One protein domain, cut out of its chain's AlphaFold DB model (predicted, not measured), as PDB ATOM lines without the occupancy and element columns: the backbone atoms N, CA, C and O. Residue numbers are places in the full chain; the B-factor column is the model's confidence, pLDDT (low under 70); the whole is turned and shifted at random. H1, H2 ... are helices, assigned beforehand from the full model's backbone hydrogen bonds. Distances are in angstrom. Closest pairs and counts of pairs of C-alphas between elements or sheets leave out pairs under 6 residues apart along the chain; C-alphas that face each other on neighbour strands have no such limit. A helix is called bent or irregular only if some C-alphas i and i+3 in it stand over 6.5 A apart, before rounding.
ATOM      1  N   ALA A  94      21.719 -55.275  25.915       90.31
ATOM      2  CA  ALA A  94      21.931 -54.543  24.662       90.31
ATOM      3  C   ALA A  94      20.999 -53.324  24.491       90.31
ATOM      4  O   ALA A  94      21.392 -52.319  23.908       90.31
ATOM      5  N   ALA A  95      19.767 -53.386  25.010       89.25
ATOM      6  CA  ALA A  95      18.849 -52.245  24.986       89.25
ATOM      7  C   ALA A  95      19.279 -51.151  25.974       89.25
ATOM      8  O   ALA A  95      19.096 -49.969  25.700       89.25
ATOM      9  N   LEU A  96      19.883 -51.542  27.101       90.19
ATOM     10  CA  LEU A  96      20.447 -50.602  28.067       90.19
ATOM     11  C   LEU A  96      21.661 -49.869  27.481       90.19
ATOM     12  O   LEU A  96      21.765 -48.656  27.638       90.19
ATOM     13  N   GLU A  97      22.538 -50.579  26.770       92.44
ATOM     14  CA  GLU A  97      23.689 -49.986  26.072       92.44
ATOM     15  C   GLU A  97      23.240 -49.012  24.982       92.44
ATOM     16  O   GLU A  97      23.750 -47.899  24.889       92.44
ATOM     17  N   ALA A  98      22.234 -49.397  24.192       91.69
ATOM     18  CA  ALA A  98      21.670 -48.527  23.166       91.69
ATOM     19  C   ALA A  98      21.035 -47.253  23.753       91.69
ATOM     20  O   ALA A  98      21.112 -46.194  23.135       91.69
ATOM     21  N   TRP A  99      20.419 -47.351  24.934       89.62
ATOM     22  CA  TRP A  99      19.749 -46.227  25.592       89.62
ATOM     23  C   TRP A  99      20.727 -45.291  26.320       89.62
ATOM     24  O   TRP A  99      20.597 -44.074  26.227       89.62
ATOM     25  N   THR A 100      21.711 -45.844  27.037       89.25
ATOM     26  CA  THR A 100      22.706 -45.060  27.801       89.25
ATOM     27  C   THR A 100      23.856 -44.548  26.932       89.25
ATOM     28  O   THR A 100      24.445 -43.517  27.248       89.25
ATOM     29  N   GLY A 101      24.189 -45.250  25.845       89.88
ATOM     30  CA  GLY A 101      25.398 -45.007  25.056       89.88
ATOM     31  C   GLY A 101      26.692 -45.470  25.742       89.88
ATOM     32  O   GLY A 101      27.780 -45.200  25.233       89.88
ATOM     33  N   GLU A 102      26.586 -46.162  26.877       88.12
ATOM     34  CA  GLU A 102      27.695 -46.649  27.697       88.12
ATOM     35  C   GLU A 102      27.665 -48.187  27.790       88.12
ATOM     36  O   GLU A 102      26.610 -48.797  27.586       88.12
ATOM     37  N   PRO A 103      28.807 -48.852  28.058       86.75
ATOM     38  CA  PRO A 103      28.826 -50.302  28.233       86.75
ATOM     39  C   PRO A 103      27.955 -50.734  29.419       86.75
ATOM     40  O   PRO A 103      27.943 -50.079  30.464       86.75
ATOM     41  N   ALA A 104      27.252 -51.865  29.285       85.00
ATOM     42  CA  ALA A 104      26.404 -52.365  30.360       85.00
ATOM     43  C   ALA A 104      27.239 -52.721  31.607       85.00
ATOM     44  O   ALA A 104      28.311 -53.319  31.480       85.00
ATOM     45  N   PRO A 105      26.745 -52.422  32.822       82.44
ATOM     46  CA  PRO A 105      27.423 -52.825  34.050       82.44
ATOM     47  C   PRO A 105      27.421 -54.356  34.213       82.44
ATOM     48  O   PRO A 105      26.493 -55.035  33.772       82.44
ATOM     49  N   ASP A 106      28.410 -54.913  34.919       86.31
ATOM     50  CA  ASP A 106      28.568 -56.372  35.092       86.31
ATOM     51  C   ASP A 106      27.330 -57.057  35.704       86.31
ATOM     52  O   ASP A 106      26.993 -58.201  35.388       86.31
ATOM     53  N   ASN A 107      26.607 -56.347  36.576       86.38
ATOM     54  CA  ASN A 107      25.374 -56.808  37.216       86.38
ATOM     55  C   ASN A 107      24.092 -56.423  36.442       86.38
ATOM     56  O   ASN A 107      22.991 -56.612  36.969       86.38
ATOM     57  N   ALA A 108      24.187 -55.959  35.186       88.12
ATOM     58  CA  ALA A 108      23.055 -55.472  34.386       88.12
ATOM     59  C   ALA A 108      21.880 -56.454  34.336       88.12
ATOM     60  O   ALA A 108      20.731 -56.053  34.492       88.12
ATOM     61  N   VAL A 109      22.137 -57.755  34.183       90.50
ATOM     62  CA  VAL A 109      21.070 -58.770  34.128       90.50
ATOM     63  C   VAL A 109      20.262 -58.815  35.431       90.50
ATOM     64  O   VAL A 109      19.041 -58.982  35.400       90.50
ATOM     65  N   GLN A 110      20.919 -58.669  36.583       89.50
ATOM     66  CA  GLN A 110      20.253 -58.698  37.886       89.50
ATOM     67  C   GLN A 110      19.454 -57.413  38.117       89.50
ATOM     68  O   GLN A 110      18.287 -57.478  38.518       89.50
ATOM     69  N   LEU A 111      20.041 -56.266  37.763       91.00
ATOM     70  CA  LEU A 111      19.377 -54.964  37.814       91.00
ATOM     71  C   LEU A 111      18.140 -54.935  36.913       91.00
ATOM     72  O   LEU A 111      17.052 -54.597  37.370       91.00
ATOM     73  N   ILE A 112      18.258 -55.390  35.666       93.44
ATOM     74  CA  ILE A 112      17.154 -55.444  34.703       93.44
ATOM     75  C   ILE A 112      16.017 -56.338  35.206       93.44
ATOM     76  O   ILE A 112      14.848 -55.967  35.093       93.44
ATOM     77  N   ARG A 113      16.320 -57.501  35.798       92.12
ATOM     78  CA  ARG A 113      15.295 -58.382  36.389       92.12
ATOM     79  C   ARG A 113      14.548 -57.700  37.532       92.12
ATOM     80  O   ARG A 113      13.319 -57.789  37.621       92.12
ATOM     81  N   ARG A 114      15.282 -57.002  38.401       91.88
ATOM     82  CA  ARG A 114      14.700 -56.258  39.519       91.88
ATOM     83  C   ARG A 114      13.834 -55.099  39.027       91.88
ATOM     84  O   ARG A 114      12.681 -55.000  39.443       91.88
ATOM     85  N   ALA A 115      14.350 -54.287  38.109       93.06
ATOM     86  CA  ALA A 115      13.627 -53.179  37.492       93.06
ATOM     87  C   ALA A 115      12.375 -53.661  36.742       93.06
ATOM     88  O   ALA A 115      11.299 -53.102  36.932       93.06
ATOM     89  N   SER A 116      12.465 -54.764  35.993       93.56
ATOM     90  CA  SER A 116      11.310 -55.356  35.300       93.56
ATOM     91  C   SER A 116      10.212 -55.778  36.278       93.56
ATOM     92  O   SER A 116       9.030 -55.570  36.017       93.56
ATOM     93  N   THR A 117      10.586 -56.304  37.448       91.81
ATOM     94  CA  THR A 117       9.614 -56.625  38.504       91.81
ATOM     95  C   THR A 117       8.928 -55.362  39.032       91.81
ATOM     96  O   THR A 117       7.716 -55.369  39.239       91.81
ATOM     97  N   MET A 118       9.670 -54.268  39.229       92.19
ATOM     98  CA  MET A 118       9.105 -52.993  39.691       92.19
ATOM     99  C   MET A 118       8.145 -52.389  38.666       92.19
ATOM    100  O   MET A 118       7.040 -51.997  39.035       92.19
ATOM    101  N   VAL A 119       8.529 -52.385  37.387       92.44
ATOM    102  CA  VAL A 119       7.673 -51.921  36.289       92.44
ATOM    103  C   VAL A 119       6.417 -52.785  36.184       92.44
ATOM    104  O   VAL A 119       5.321 -52.239  36.171       92.44
ATOM    105  N   GLY A 120       6.536 -54.116  36.235       89.88
ATOM    106  CA  GLY A 120       5.374 -55.013  36.212       89.88
ATOM    107  C   GLY A 120       4.422 -54.822  37.402       89.88
ATOM    108  O   GLY A 120       3.207 -54.957  37.266       89.88
ATOM    109  N   VAL A 121       4.944 -54.466  38.583       89.81
ATOM    110  CA  VAL A 121       4.110 -54.099  39.740       89.81
ATOM    111  C   VAL A 121       3.422 -52.750  39.525       89.81
ATOM    112  O   VAL A 121       2.261 -52.610  39.912       89.81
ATOM    113  N   ALA A 122       4.095 -51.777  38.907       89.44
ATOM    114  CA  ALA A 122       3.518 -50.471  38.597       89.44
ATOM    115  C   ALA A 122       2.403 -50.570  37.539       89.44
ATOM    116  O   ALA A 122       1.336 -49.983  37.710       89.44
ATOM    117  N   THR A 123       2.599 -51.383  36.499       89.56
ATOM    118  CA  THR A 123       1.660 -51.545  35.377       89.56
ATOM    119  C   THR A 123       0.574 -52.594  35.621       89.56
ATOM    120  O   THR A 123      -0.290 -52.791  34.770       89.56
ATOM    121  N   ARG A 124       0.526 -53.230  36.802       87.00
ATOM    122  CA  ARG A 124      -0.460 -54.283  37.135       87.00
ATOM    123  C   ARG A 124      -1.930 -53.867  36.989       87.00
ATOM    124  O   ARG A 124      -2.800 -54.731  36.924       87.00
ATOM    125  N   ALA A 125      -2.211 -52.564  37.047       85.31
ATOM    126  CA  ALA A 125      -3.554 -52.003  36.908       85.31
ATOM    127  C   ALA A 125      -3.884 -51.581  35.466       85.31
ATOM    128  O   ALA A 125      -5.050 -51.317  35.166       85.31
ATOM    129  N   ALA A 126      -2.882 -51.518  34.586       85.81
ATOM    130  CA  ALA A 126      -3.068 -51.151  33.195       85.81
ATOM    131  C   ALA A 126      -3.774 -52.280  32.434       85.81
ATOM    132  O   ALA A 126      -3.634 -53.464  32.755       85.81
ATOM    133  N   ARG A 127      -4.551 -51.910  31.413       83.88
ATOM    134  CA  ARG A 127      -5.230 -52.862  30.531       83.88
ATOM    135  C   ARG A 127      -4.594 -52.781  29.155       83.88
ATOM    136  O   ARG A 127      -4.702 -51.755  28.500       83.88
ATOM    137  N   TYR A 128      -3.970 -53.870  28.737       85.00
ATOM    138  CA  TYR A 128      -3.373 -54.016  27.420       85.00
ATOM    139  C   TYR A 128      -3.473 -55.463  26.950       85.00
ATOM    140  O   TYR A 128      -3.639 -56.388  27.755       85.00
ATOM    141  N   GLU A 129      -3.395 -55.658  25.638       86.06
ATOM    142  CA  GLU A 129      -3.327 -56.993  25.061       86.06
ATOM    143  C   GLU A 129      -1.951 -57.604  25.319       86.06
ATOM    144  O   GLU A 129      -0.920 -56.946  25.187       86.06
ATOM    145  N   VAL A 130      -1.943 -58.879  25.709       88.50
ATOM    146  CA  VAL A 130      -0.716 -59.624  25.982       88.50
ATOM    147  C   VAL A 130      -0.599 -60.823  25.061       88.50
ATOM    148  O   VAL A 130      -1.562 -61.553  24.814       88.50
ATOM    149  N   THR A 131       0.620 -61.062  24.605       86.94
ATOM    150  CA  THR A 131       1.005 -62.265  23.875       86.94
ATOM    151  C   THR A 131       0.895 -63.506  24.776       86.94
ATOM    152  O   THR A 131       0.876 -63.392  26.007       86.94
ATOM    153  N   PRO A 132       0.906 -64.732  24.216       83.81
ATOM    154  CA  PRO A 132       0.963 -65.960  25.016       83.81
ATOM    155  C   PRO A 132       2.177 -66.040  25.959       83.81
ATOM    156  O   PRO A 132       2.146 -66.782  26.939       83.81
ATOM    157  N   ALA A 133       3.238 -65.275  25.674       80.75
ATOM    158  CA  ALA A 133       4.422 -65.151  26.518       80.75
ATOM    159  C   ALA A 133       4.225 -64.206  27.722       80.75
ATOM    160  O   ALA A 133       5.054 -64.204  28.628       80.75
ATOM    161  N   GLY A 134       3.136 -63.429  27.756       82.12
ATOM    162  CA  GLY A 134       2.831 -62.458  28.810       82.12
ATOM    163  C   GLY A 134       3.419 -61.061  28.587       82.12
ATOM    164  O   GLY A 134       3.290 -60.214  29.467       82.12
ATOM    165  N   LEU A 135       4.045 -60.809  27.433       86.94
ATOM    166  CA  LEU A 135       4.519 -59.481  27.021       86.94
ATOM    167  C   LEU A 135       3.408 -58.695  26.306       86.94
ATOM    168  O   LEU A 135       2.546 -59.349  25.710       86.94
ATOM    169  N   PRO A 136       3.425 -57.347  26.332       87.69
ATOM    170  CA  PRO A 136       2.505 -56.526  25.542       87.69
ATOM    171  C   PRO A 136       2.543 -56.919  24.062       87.69
ATOM    172  O   PRO A 136       3.616 -57.190  23.525       87.69
ATOM    173  N   SER A 137       1.374 -57.003  23.431       90.12
ATOM    174  CA  SER A 137       1.262 -57.255  21.986       90.12
ATOM    175  C   SER A 137       1.515 -55.996  21.154       90.12
ATOM    176  O   SER A 137       1.888 -56.111  19.993       90.12
ATOM    177  N   ASP A 138       1.276 -54.823  21.741       89.06
ATOM    178  CA  ASP A 138       1.499 -53.517  21.125       89.06
ATOM    179  C   ASP A 138       2.976 -53.117  21.256       89.06
ATOM    180  O   ASP A 138       3.537 -53.134  22.361       89.06
ATOM    181  N   GLU A 139       3.598 -52.777  20.127       89.75
ATOM    182  CA  GLU A 139       5.008 -52.400  20.054       89.75
ATOM    183  C   GLU A 139       5.278 -51.134  20.876       89.75
ATOM    184  O   GLU A 139       6.220 -51.139  21.669       89.75
ATOM    185  N   ASP A 140       4.391 -50.133  20.821       89.12
ATOM    186  CA  ASP A 140       4.547 -48.859  21.540       89.12
ATOM    187  C   ASP A 140       4.573 -49.072  23.062       89.12
ATOM    188  O   ASP A 140       5.377 -48.492  23.797       89.12
ATOM    189  N   GLN A 141       3.718 -49.968  23.557       90.75
ATOM    190  CA  GLN A 141       3.665 -50.318  24.977       90.75
ATOM    191  C   GLN A 141       4.870 -51.157  25.398       90.75
ATOM    192  O   GLN A 141       5.367 -51.019  26.519       90.75
ATOM    193  N   SER A 142       5.332 -52.045  24.514       92.00
ATOM    194  CA  SER A 142       6.515 -52.864  24.760       92.00
ATOM    195  C   SER A 142       7.781 -52.005  24.842       92.00
ATOM    196  O   SER A 142       8.574 -52.179  25.772       92.00
ATOM    197  N   ASP A 143       7.912 -51.020  23.951       92.94
ATOM    198  CA  ASP A 143       9.018 -50.070  23.915       92.94
ATOM    199  C   ASP A 143       8.973 -49.139  25.127       92.94
ATOM    200  O   ASP A 143       9.985 -48.980  25.808       92.94
ATOM    201  N   ALA A 144       7.796 -48.635  25.508       93.69
ATOM    202  CA  ALA A 144       7.650 -47.834  26.721       93.69
ATOM    203  C   ALA A 144       8.056 -48.599  27.994       93.69
ATOM    204  O   ALA A 144       8.738 -48.053  28.864       93.69
ATOM    205  N   MET A 145       7.675 -49.877  28.126       93.44
ATOM    206  CA  MET A 145       8.104 -50.701  29.266       93.44
ATOM    207  C   MET A 145       9.609 -50.982  29.239       93.44
ATOM    208  O   MET A 145      10.244 -50.984  30.298       93.44
ATOM    209  N   ARG A 146      10.187 -51.208  28.054       94.94
ATOM    210  CA  ARG A 146      11.633 -51.383  27.882       94.94
ATOM    211  C   ARG A 146      12.387 -50.129  28.315       94.94
ATOM    212  O   ARG A 146      13.305 -50.227  29.128       94.94
ATOM    213  N   ASP A 147      11.967 -48.968  27.829       94.56
ATOM    214  CA  ASP A 147      12.621 -47.689  28.090       94.56
ATOM    215  C   ASP A 147      12.472 -47.276  29.561       94.56
ATOM    216  O   ASP A 147      13.433 -46.811  30.171       94.56
ATOM    217  N   ALA A 148      11.324 -47.560  30.188       95.25
ATOM    218  CA  ALA A 148      11.137 -47.377  31.627       95.25
ATOM    219  C   ALA A 148      12.081 -48.262  32.466       95.25
ATOM    220  O   ALA A 148      12.624 -47.813  33.478       95.25
ATOM    221  N   VAL A 149      12.322 -49.514  32.050       95.44
ATOM    222  CA  VAL A 149      13.315 -50.385  32.704       95.44
ATOM    223  C   VAL A 149      14.730 -49.833  32.522       95.44
ATOM    224  O   VAL A 149      15.483 -49.792  33.497       95.44
ATOM    225  N   CYS A 150      15.092 -49.378  31.319       95.00
ATOM    226  CA  CYS A 150      16.394 -48.760  31.059       95.00
ATOM    227  C   CYS A 150      16.610 -47.503  31.916       95.00
ATOM    228  O   CYS A 150      17.647 -47.383  32.569       95.00
ATOM    229  N   ALA A 151      15.606 -46.626  32.006       94.31
ATOM    230  CA  ALA A 151      15.644 -45.427  32.839       94.31
ATOM    231  C   ALA A 151      15.822 -45.760  34.331       94.31
ATOM    232  O   ALA A 151      16.613 -45.117  35.024       94.31
ATOM    233  N   GLN A 152      15.144 -46.800  34.831       94.94
ATOM    234  CA  GLN A 152      15.308 -47.250  36.216       94.94
ATOM    235  C   GLN A 152      16.729 -47.752  36.496       94.94
ATOM    236  O   GLN A 152      17.312 -47.413  37.528       94.94
ATOM    237  N   VAL A 153      17.292 -48.563  35.596       93.75
ATOM    238  CA  VAL A 153      18.653 -49.095  35.757       93.75
ATOM    239  C   VAL A 153      19.685 -47.974  35.670       93.75
ATOM    240  O   VAL A 153      20.612 -47.943  36.477       93.75
ATOM    241  N   ASN A 154      19.496 -47.011  34.766       92.00
ATOM    242  CA  ASN A 154      20.359 -45.840  34.683       92.00
ATOM    243  C   ASN A 154      20.297 -44.984  35.955       92.00
ATOM    244  O   ASN A 154      21.331 -44.548  36.449       92.00
ATOM    245  N   ALA A 155      19.112 -44.795  36.544       91.25
ATOM    246  CA  ALA A 155      18.980 -44.063  37.804       91.25
ATOM    247  C   ALA A 155      19.779 -44.723  38.943       91.25
ATOM    248  O   ALA A 155      20.429 -44.030  39.726       91.25
ATOM    249  N   TRP A 156      19.787 -46.056  39.014       91.00
ATOM    250  CA  TRP A 156      20.635 -46.796  39.954       91.00
ATOM    251  C   TRP A 156      22.121 -46.662  39.646       91.00
ATOM    252  O   TRP A 156      22.913 -46.475  40.571       91.00
ATOM    253  N   HIS A 157      22.487 -46.700  38.365       88.94
ATOM    254  CA  HIS A 157      23.867 -46.539  37.924       88.94
ATOM    255  C   HIS A 157      24.422 -45.153  38.287       88.94
ATOM    256  O   HIS A 157      25.444 -45.059  38.963       88.94
ATOM    257  N   VAL A 158      23.692 -44.086  37.948       87.44
ATOM    258  CA  VAL A 158      24.055 -42.694  38.260       87.44
ATOM    259  C   VAL A 158      24.102 -42.447  39.771       87.44
ATOM    260  O   VAL A 158      24.977 -41.729  40.252       87.44
ATOM    261  N   ALA A 159      23.191 -43.051  40.539       85.69
ATOM    262  CA  ALA A 159      23.185 -42.941  41.998       85.69
ATOM    263  C   ALA A 159      24.247 -43.820  42.691       85.69
ATOM    264  O   ALA A 159      24.442 -43.690  43.901       85.69
ATOM    265  N   GLY A 160      24.906 -44.731  41.966       84.81
ATOM    266  CA  GLY A 160      25.831 -45.713  42.538       84.81
ATOM    267  C   GLY A 160      25.161 -46.676  43.526       84.81
ATOM    268  O   GLY A 160      25.805 -47.146  44.466       84.81
ATOM    269  N   VAL A 161      23.861 -46.937  43.360       83.56
ATOM    270  CA  VAL A 161      23.072 -47.797  44.252       83.56
ATOM    271  C   VAL A 161      22.878 -49.154  43.595       83.56
ATOM    272  O   VAL A 161      22.258 -49.247  42.541       83.56
ATOM    273  N   ASP A 162      23.341 -50.217  44.250       84.94
ATOM    274  CA  ASP A 162      23.010 -51.582  43.850       84.94
ATOM    275  C   ASP A 162      21.838 -52.116  44.699       84.94
ATOM    276  O   ASP A 162      22.036 -52.440  45.874       84.94
ATOM    277  N   PRO A 163      20.616 -52.236  44.141       79.19
ATOM    278  CA  PRO A 163      19.459 -52.795  44.836       79.19
ATOM    279  C   PRO A 163      19.570 -54.304  45.123       79.19
ATOM    280  O   PRO A 163      18.696 -54.861  45.789       79.19
ATOM    281  N   THR A 164      20.587 -54.984  44.588       77.75
ATOM    282  CA  THR A 164      20.852 -56.411  44.820       77.75
ATOM    283  C   THR A 164      21.989 -56.666  45.808       77.75
ATOM    284  O   THR A 164      22.141 -57.792  46.272       77.75
ATOM    285  N   GLY A 165      22.748 -55.628  46.172       70.50
ATOM    286  CA  GLY A 165      23.836 -55.721  47.142       70.50
ATOM    287  C   GLY A 165      23.384 -55.558  48.600       70.50
ATOM    288  O   GLY A 165      22.381 -54.912  48.903       70.50
ATOM    289  N   ASP A 166      24.192 -56.070  49.533       58.66
ATOM    290  CA  ASP A 166      23.941 -56.001  50.987       58.66
ATOM    291  C   ASP A 166      23.987 -54.569  51.567       58.66
ATOM    292  O   ASP A 166      23.540 -54.318  52.692       58.66
ATOM    293  N   ALA A 167      24.511 -53.609  50.795       59.19
ATOM    294  CA  ALA A 167      24.762 -52.223  51.201       59.19
ATOM    295  C   ALA A 167      23.494 -51.373  51.420       59.19
ATOM    296  O   ALA A 167      23.583 -50.240  51.893       59.19
ATOM    297  N   LEU A 168      22.321 -51.910  51.089       57.72
ATOM    298  CA  LEU A 168      21.022 -51.268  51.298       57.72
ATOM    299  C   LEU A 168      20.557 -51.289  52.755       57.72
ATOM    300  O   LEU A 168      19.735 -50.476  53.181       57.72
ATOM    301  N   THR A 169      21.090 -52.219  53.542       52.56
ATOM    302  CA  THR A 169      20.749 -52.335  54.955       52.56
ATOM    303  C   THR A 169      21.650 -51.398  55.745       52.56
ATOM    304  O   THR A 169      22.838 -51.669  55.920       52.56
ATOM    305  N   ALA A 170      21.093 -50.294  56.248       53.91
ATOM    306  CA  ALA A 170      21.765 -49.452  57.230       53.91
ATOM    307  C   ALA A 170      22.034 -50.282  58.498       53.91
ATOM    308  O   ALA A 170      21.198 -50.373  59.397       53.91
ATOM    309  N   LYS A 171      23.190 -50.946  58.568       46.88
ATOM    310  CA  LYS A 171      23.650 -51.577  59.802       46.88
ATOM    311  C   LYS A 171      23.940 -50.442  60.778       46.88
ATOM    312  O   LYS A 171      24.720 -49.546  60.469       46.88
ATOM    313  N   VAL A 172      23.274 -50.440  61.930       49.53
ATOM    314  CA  VAL A 172      23.526 -49.453  62.987       49.53
ATOM    315  C   VAL A 172      24.952 -49.676  63.496       49.53
ATOM    316  O   VAL A 172      25.204 -50.579  64.287       49.53
ATOM    317  N   THR A 173      25.900 -48.894  62.981       49.62
ATOM    318  CA  THR A 173      27.335 -49.016  63.296       49.62
ATOM    319  C   THR A 173      27.722 -48.241  64.560       49.62
ATOM    320  O   THR A 173      28.830 -48.401  65.060       49.62
ATOM    321  N   ALA A 174      26.818 -47.429  65.117       48.53
ATOM    322  CA  ALA A 174      27.066 -46.709  66.358       48.53
ATOM    323  C   ALA A 174      25.841 -46.714  67.280       48.53
ATOM    324  O   ALA A 174      24.729 -46.359  66.895       48.53
ATOM    325  N   SER A 175      26.076 -47.107  68.526       44.09
ATOM    326  CA  SER A 175      25.212 -46.868  69.677       44.09
ATOM    327  C   SER A 175      26.130 -46.475  70.825       44.09
ATOM    328  O   SER A 175      27.073 -47.201  71.132       44.09
ATOM    329  N   THR A 176      25.883 -45.328  71.451       47.09
ATOM    330  CA  THR A 176      26.565 -44.961  72.694       47.09
ATOM    331  C   THR A 176      25.524 -44.458  73.676       47.09
ATOM    332  O   THR A 176      24.805 -43.498  73.402       47.09
ATOM    333  N   ILE A 177      25.433 -45.159  74.804       54.78
ATOM    334  CA  ILE A 177      24.700 -44.742  75.991       54.78
ATOM    335  C   ILE A 177      25.726 -44.125  76.940       54.78
ATOM    336  O   ILE A 177      26.815 -44.667  77.109       54.78
ATOM    337  N   ASP A 178      25.313 -43.004  77.526       52.72
ATOM    338  CA  ASP A 178      26.028 -42.121  78.452       52.72
ATOM    339  C   ASP A 178      26.925 -41.048  77.801       52.72
ATOM    340  O   ASP A 178      28.149 -41.079  77.874       52.72
ATOM    341  N   GLY A 179      26.280 -40.067  77.145       56.09
ATOM    342  CA  GLY A 179      26.934 -38.806  76.749       56.09
ATOM    343  C   GLY A 179      26.976 -38.476  75.252       56.09
ATOM    344  O   GLY A 179      27.937 -37.875  74.800       56.09
ATOM    345  N   ALA A 180      25.942 -38.873  74.505       53.28
ATOM    346  CA  ALA A 180      25.478 -38.357  73.207       53.28
ATOM    347  C   ALA A 180      26.501 -38.047  72.084       53.28
ATOM    348  O   ALA A 180      27.153 -37.005  72.062       53.28
ATOM    349  N   SER A 181      26.433 -38.831  71.000       47.53
ATOM    350  CA  SER A 181      26.570 -38.271  69.649       47.53
ATOM    351  C   SER A 181      25.590 -38.940  68.682       47.53
ATOM    352  O   SER A 181      25.352 -40.146  68.751       47.53
ATOM    353  N   VAL A 182      24.987 -38.127  67.815       54.16
ATOM    354  CA  VAL A 182      24.079 -38.547  66.747       54.16
ATOM    355  C   VAL A 182      24.676 -38.055  65.434       54.16
ATOM    356  O   VAL A 182      24.728 -36.851  65.184       54.16
ATOM    357  N   THR A 183      25.106 -38.987  64.590       52.59
ATOM    358  CA  THR A 183      25.574 -38.708  63.229       52.59
ATOM    359  C   THR A 183      24.407 -38.941  62.268       52.59
ATOM    360  O   THR A 183      24.109 -40.075  61.903       52.59
ATOM    361  N   LEU A 184      23.692 -37.873  61.907       54.00
ATOM    362  CA  LEU A 184      22.491 -37.935  61.058       54.00
ATOM    363  C   LEU A 184      22.798 -38.137  59.568       54.00
ATOM    364  O   LEU A 184      21.949 -38.667  58.856       54.00
ATOM    365  N   ASP A 185      23.991 -37.775  59.093       59.03
ATOM    366  CA  ASP A 185      24.285 -37.799  57.654       59.03
ATOM    367  C   ASP A 185      24.362 -39.226  57.088       59.03
ATOM    368  O   ASP A 185      23.680 -39.536  56.118       59.03
ATOM    369  N   ALA A 186      25.059 -40.154  57.754       62.59
ATOM    370  CA  ALA A 186      25.152 -41.540  57.275       62.59
ATOM    371  C   ALA A 186      23.804 -42.290  57.323       62.59
ATOM    372  O   ALA A 186      23.523 -43.130  56.467       62.59
ATOM    373  N   ALA A 187      22.953 -41.985  58.310       63.84
ATOM    374  CA  ALA A 187      21.617 -42.570  58.417       63.84
ATOM    375  C   ALA A 187      20.666 -42.021  57.340       63.84
ATOM    376  O   ALA A 187      19.871 -42.774  56.776       63.84
ATOM    377  N   THR A 188      20.774 -40.726  57.030       71.94
ATOM    378  CA  THR A 188      19.967 -40.078  55.989       71.94
ATOM    379  C   THR A 188      20.387 -40.559  54.604       71.94
ATOM    380  O   THR A 188      19.527 -40.973  53.833       71.94
ATOM    381  N   GLU A 189      21.693 -40.652  54.329       73.75
ATOM    382  CA  GLU A 189      22.208 -41.209  53.073       73.75
ATOM    383  C   GLU A 189      21.781 -42.664  52.857       73.75
ATOM    384  O   GLU A 189      21.382 -43.034  51.756       73.75
ATOM    385  N   ALA A 190      21.838 -43.509  53.891       72.19
ATOM    386  CA  ALA A 190      21.387 -44.893  53.769       72.19
ATOM    387  C   ALA A 190      19.869 -44.978  53.524       72.19
ATOM    388  O   ALA A 190      19.419 -45.797  52.724       72.19
ATOM    389  N   ALA A 191      19.079 -44.098  54.149       76.94
ATOM    390  CA  ALA A 191      17.644 -43.999  53.893       76.94
ATOM    391  C   ALA A 191      17.327 -43.472  52.481       76.94
ATOM    392  O   ALA A 191      16.353 -43.919  51.874       76.94
ATOM    393  N   ASP A 192      18.129 -42.545  51.950       80.06
ATOM    394  CA  ASP A 192      18.010 -42.039  50.577       80.06
ATOM    395  C   ASP A 192      18.368 -43.129  49.556       80.06
ATOM    396  O   ASP A 192      17.587 -43.383  48.637       80.06
ATOM    397  N   ARG A 193      19.483 -43.848  49.754       81.06
ATOM    398  CA  ARG A 193      19.875 -44.995  48.911       81.06
ATOM    399  C   ARG A 193      18.817 -46.094  48.934       81.06
ATOM    400  O   ARG A 193      18.459 -46.620  47.883       81.06
ATOM    401  N   GLN A 194      18.265 -46.391  50.112       83.31
ATOM    402  CA  GLN A 194      17.182 -47.360  50.241       83.31
ATOM    403  C   GLN A 194      15.927 -46.906  49.497       83.31
ATOM    404  O   GLN A 194      15.301 -47.721  48.823       83.31
ATOM    405  N   ARG A 195      15.563 -45.620  49.584       85.25
ATOM    406  CA  ARG A 195      14.445 -45.065  48.811       85.25
ATOM    407  C   ARG A 195      14.682 -45.260  47.317       85.25
ATOM    408  O   ARG A 195      13.863 -45.909  46.682       85.25
ATOM    409  N   ILE A 196      15.829 -44.831  46.795       85.25
ATOM    410  CA  ILE A 196      16.198 -44.987  45.377       85.25
ATOM    411  C   ILE A 196      16.146 -46.460  44.924       85.25
ATOM    412  O   ILE A 196      15.712 -46.755  43.811       85.25
ATOM    413  N   ALA A 197      16.535 -47.405  45.783       86.00
ATOM    414  CA  ALA A 197      16.513 -48.833  45.470       86.00
ATOM    415  C   ALA A 197      15.102 -49.447  45.388       86.00
ATOM    416  O   ALA A 197      14.906 -50.442  44.686       86.00
ATOM    417  N   VAL A 198      14.122 -48.900  46.120       87.81
ATOM    418  CA  VAL A 198      12.766 -49.479  46.219       87.81
ATOM    419  C   VAL A 198      11.688 -48.669  45.504       87.81
ATOM    420  O   VAL A 198      10.614 -49.207  45.239       87.81
ATOM    421  N   THR A 199      11.947 -47.402  45.183       90.06
ATOM    422  CA  THR A 199      11.014 -46.537  44.455       90.06
ATOM    423  C   THR A 199      11.373 -46.459  42.979       90.06
ATOM    424  O   THR A 199      12.545 -46.345  42.625       90.06
ATOM    425  N   LEU A 200      10.352 -46.488  42.121       91.12
ATOM    426  CA  LEU A 200      10.522 -46.255  40.688       91.12
ATOM    427  C   LEU A 200      10.965 -44.796  40.446       91.12
ATOM    428  O   LEU A 200      10.457 -43.893  41.114       91.12
ATOM    429  N   CYS A 201      11.911 -44.568  39.533       92.75
ATOM    430  CA  CYS A 201      12.440 -43.243  39.214       92.75
ATOM    431  C   CYS A 201      11.393 -42.369  38.505       92.75
ATOM    432  O   CYS A 201      10.438 -42.881  37.918       92.75
ATOM    433  N   SER A 202      11.570 -41.044  38.572       92.56
ATOM    434  CA  SER A 202      10.663 -40.076  37.937       92.56
ATOM    435  C   SER A 202      10.536 -40.310  36.435       92.56
ATOM    436  O   SER A 202       9.428 -40.367  35.922       92.56
ATOM    437  N   ASP A 203      11.654 -40.546  35.753       92.94
ATOM    438  CA  ASP A 203      11.674 -40.679  34.295       92.94
ATOM    439  C   ASP A 203      10.925 -41.940  33.844       92.94
ATOM    440  O   ASP A 203      10.158 -41.908  32.886       92.94
ATOM    441  N   ALA A 204      11.073 -43.050  34.577       92.94
ATOM    442  CA  ALA A 204      10.297 -44.261  34.323       92.94
ATOM    443  C   ALA A 204       8.797 -44.042  34.581       92.94
ATOM    444  O   ALA A 204       7.970 -44.586  33.848       92.94
ATOM    445  N   TRP A 205       8.433 -43.239  35.589       92.88
ATOM    446  CA  TRP A 205       7.044 -42.830  35.809       92.88
ATOM    447  C   TRP A 205       6.497 -42.010  34.638       92.88
ATOM    448  O   TRP A 205       5.396 -42.293  34.164       92.88
ATOM    449  N   ASP A 206       7.258 -41.035  34.149       92.81
ATOM    450  CA  ASP A 206       6.842 -40.165  33.051       92.81
ATOM    451  C   ASP A 206       6.675 -40.952  31.746       92.81
ATOM    452  O   ASP A 206       5.642 -40.828  31.092       92.81
ATOM    453  N   ILE A 207       7.619 -41.841  31.412       93.81
ATOM    454  CA  ILE A 207       7.543 -42.710  30.222       93.81
ATOM    455  C   ILE A 207       6.273 -43.567  30.251       93.81
ATOM    456  O   ILE A 207       5.505 -43.599  29.290       93.81
ATOM    457  N   LEU A 208       6.013 -44.243  31.371       92.25
ATOM    458  CA  LEU A 208       4.832 -45.092  31.512       92.25
ATOM    459  C   LEU A 208       3.527 -44.276  31.524       92.25
ATOM    460  O   LEU A 208       2.486 -44.782  31.101       92.25
ATOM    461  N   THR A 209       3.566 -43.029  32.002       91.00
ATOM    462  CA  THR A 209       2.410 -42.119  31.988       91.00
ATOM    463  C   THR A 209       2.108 -41.642  30.571       91.00
ATOM    464  O   THR A 209       0.955 -41.679  30.148       91.00
ATOM    465  N   LEU A 210       3.138 -41.263  29.808       89.31
ATOM    466  CA  LEU A 210       3.017 -40.875  28.401       89.31
ATOM    467  C   LEU A 210       2.494 -42.022  27.530       89.31
ATOM    468  O   LEU A 210       1.699 -41.786  26.626       89.31
ATOM    469  N   ALA A 211       2.868 -43.262  27.852       88.50
ATOM    470  CA  ALA A 211       2.347 -44.462  27.200       88.50
ATOM    471  C   ALA A 211       0.922 -44.853  27.647       88.50
ATOM    472  O   ALA A 211       0.381 -45.856  27.182       88.50
ATOM    473  N   GLY A 212       0.310 -44.121  28.588       87.69
ATOM    474  CA  GLY A 212      -1.020 -44.431  29.123       87.69
ATOM    475  C   GLY A 212      -1.082 -45.704  29.978       87.69
ATOM    476  O   GLY A 212      -2.172 -46.182  30.297       87.69
TER     477      GLY A 212
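This is residues 94 to 212 of the 222 residues of an uncharacterized protein of Corynebacterium variabile (strain DSM 44702 / CIP 107183 / JCM 12073 / NCIMB 30131) (UniProt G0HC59). One long helix, H3, forms the core of a small helical body: H5 runs side by side with it, while H1 and H2 cross it, and beyond its last residues H4 and the long link of residues 160 to 183 make an arm. That link runs out past H4 to a tip, of which residues 175 to 181 stick out free, and then folds back into H4, which leads back to the body. The printed part has 119 residues with five named helices, in the order H1, H2, H3, H4, H5, and no named strand; the class is all helix. The whole is loose, with a radius of gyration of the C-alphas of 17.9 A, and elongated, spanning 63 by 33 by 24 A, the arm making much of the length.

H3, the longest helix, covers residues 139 to 159 and is 30.0 A long, from C-alpha 139 at (5.008, -52.400, 20.054) to C-alpha 159 at (23.185, -42.941, 41.998). H5 is residues 202 to 210, ending with C-alpha 210 at (3.017, -40.875, 28.401), 12.2 A from its first. H2 is residues 108 to 125 and is 27.0 A long; it is irregular, with C-alphas 122 and 125 7.4 A apart. H1 is residues 94 to 100, 10.0 A long. H4 is residues 184 to 198, 21.2 A long, beginning with C-alpha 184 at (22.491, -37.935, 61.058).

H3 is the hub, touching the four other helices. With residues 144 to 152 it touches H5, at a shallow tilt of 10 degrees, opposite ways; the closest C-alphas, of Ala 148 and Ala 204, are 4.2 A apart. With residues 145 to 153 it touches H2, at a steep tilt of 54 degrees, opposite ways; the closest C-alphas are those of Ala 115 and Val 149, 5.6 A. With residues 146 to 154 it touches H1, at a steep tilt of 63 degrees, the same way; the closest C-alphas are those of Leu 96 and Cys 150, 5.4 A. H3 and H4 form a helical hairpin at a shallow tilt of 18 degrees, opposite ways, but only just touch, with 3 pairs of C-alphas within 8 A, the closest those of Trp 156 and Ala 197, 7.2 A. H2 is near H4 and near H5. H1 is apart from H4 and from H5, and only just apart from H2, at 8.4 A. In H1, H3, H4 and H5 every O i to N i+4 pair is within hydrogen-bond range; in H2 13 of 14 are.

The C-alphas farthest apart are those of Pro 132 and Gly 179, 63.9 A. The printed part has no cut. The links from H2 to H3, residues 126 to 138, and from H3 to H4 are long; H4 to H5 is tight. The mean pLDDT of the printed part is 81.9, with residues 166 to 187 under 70.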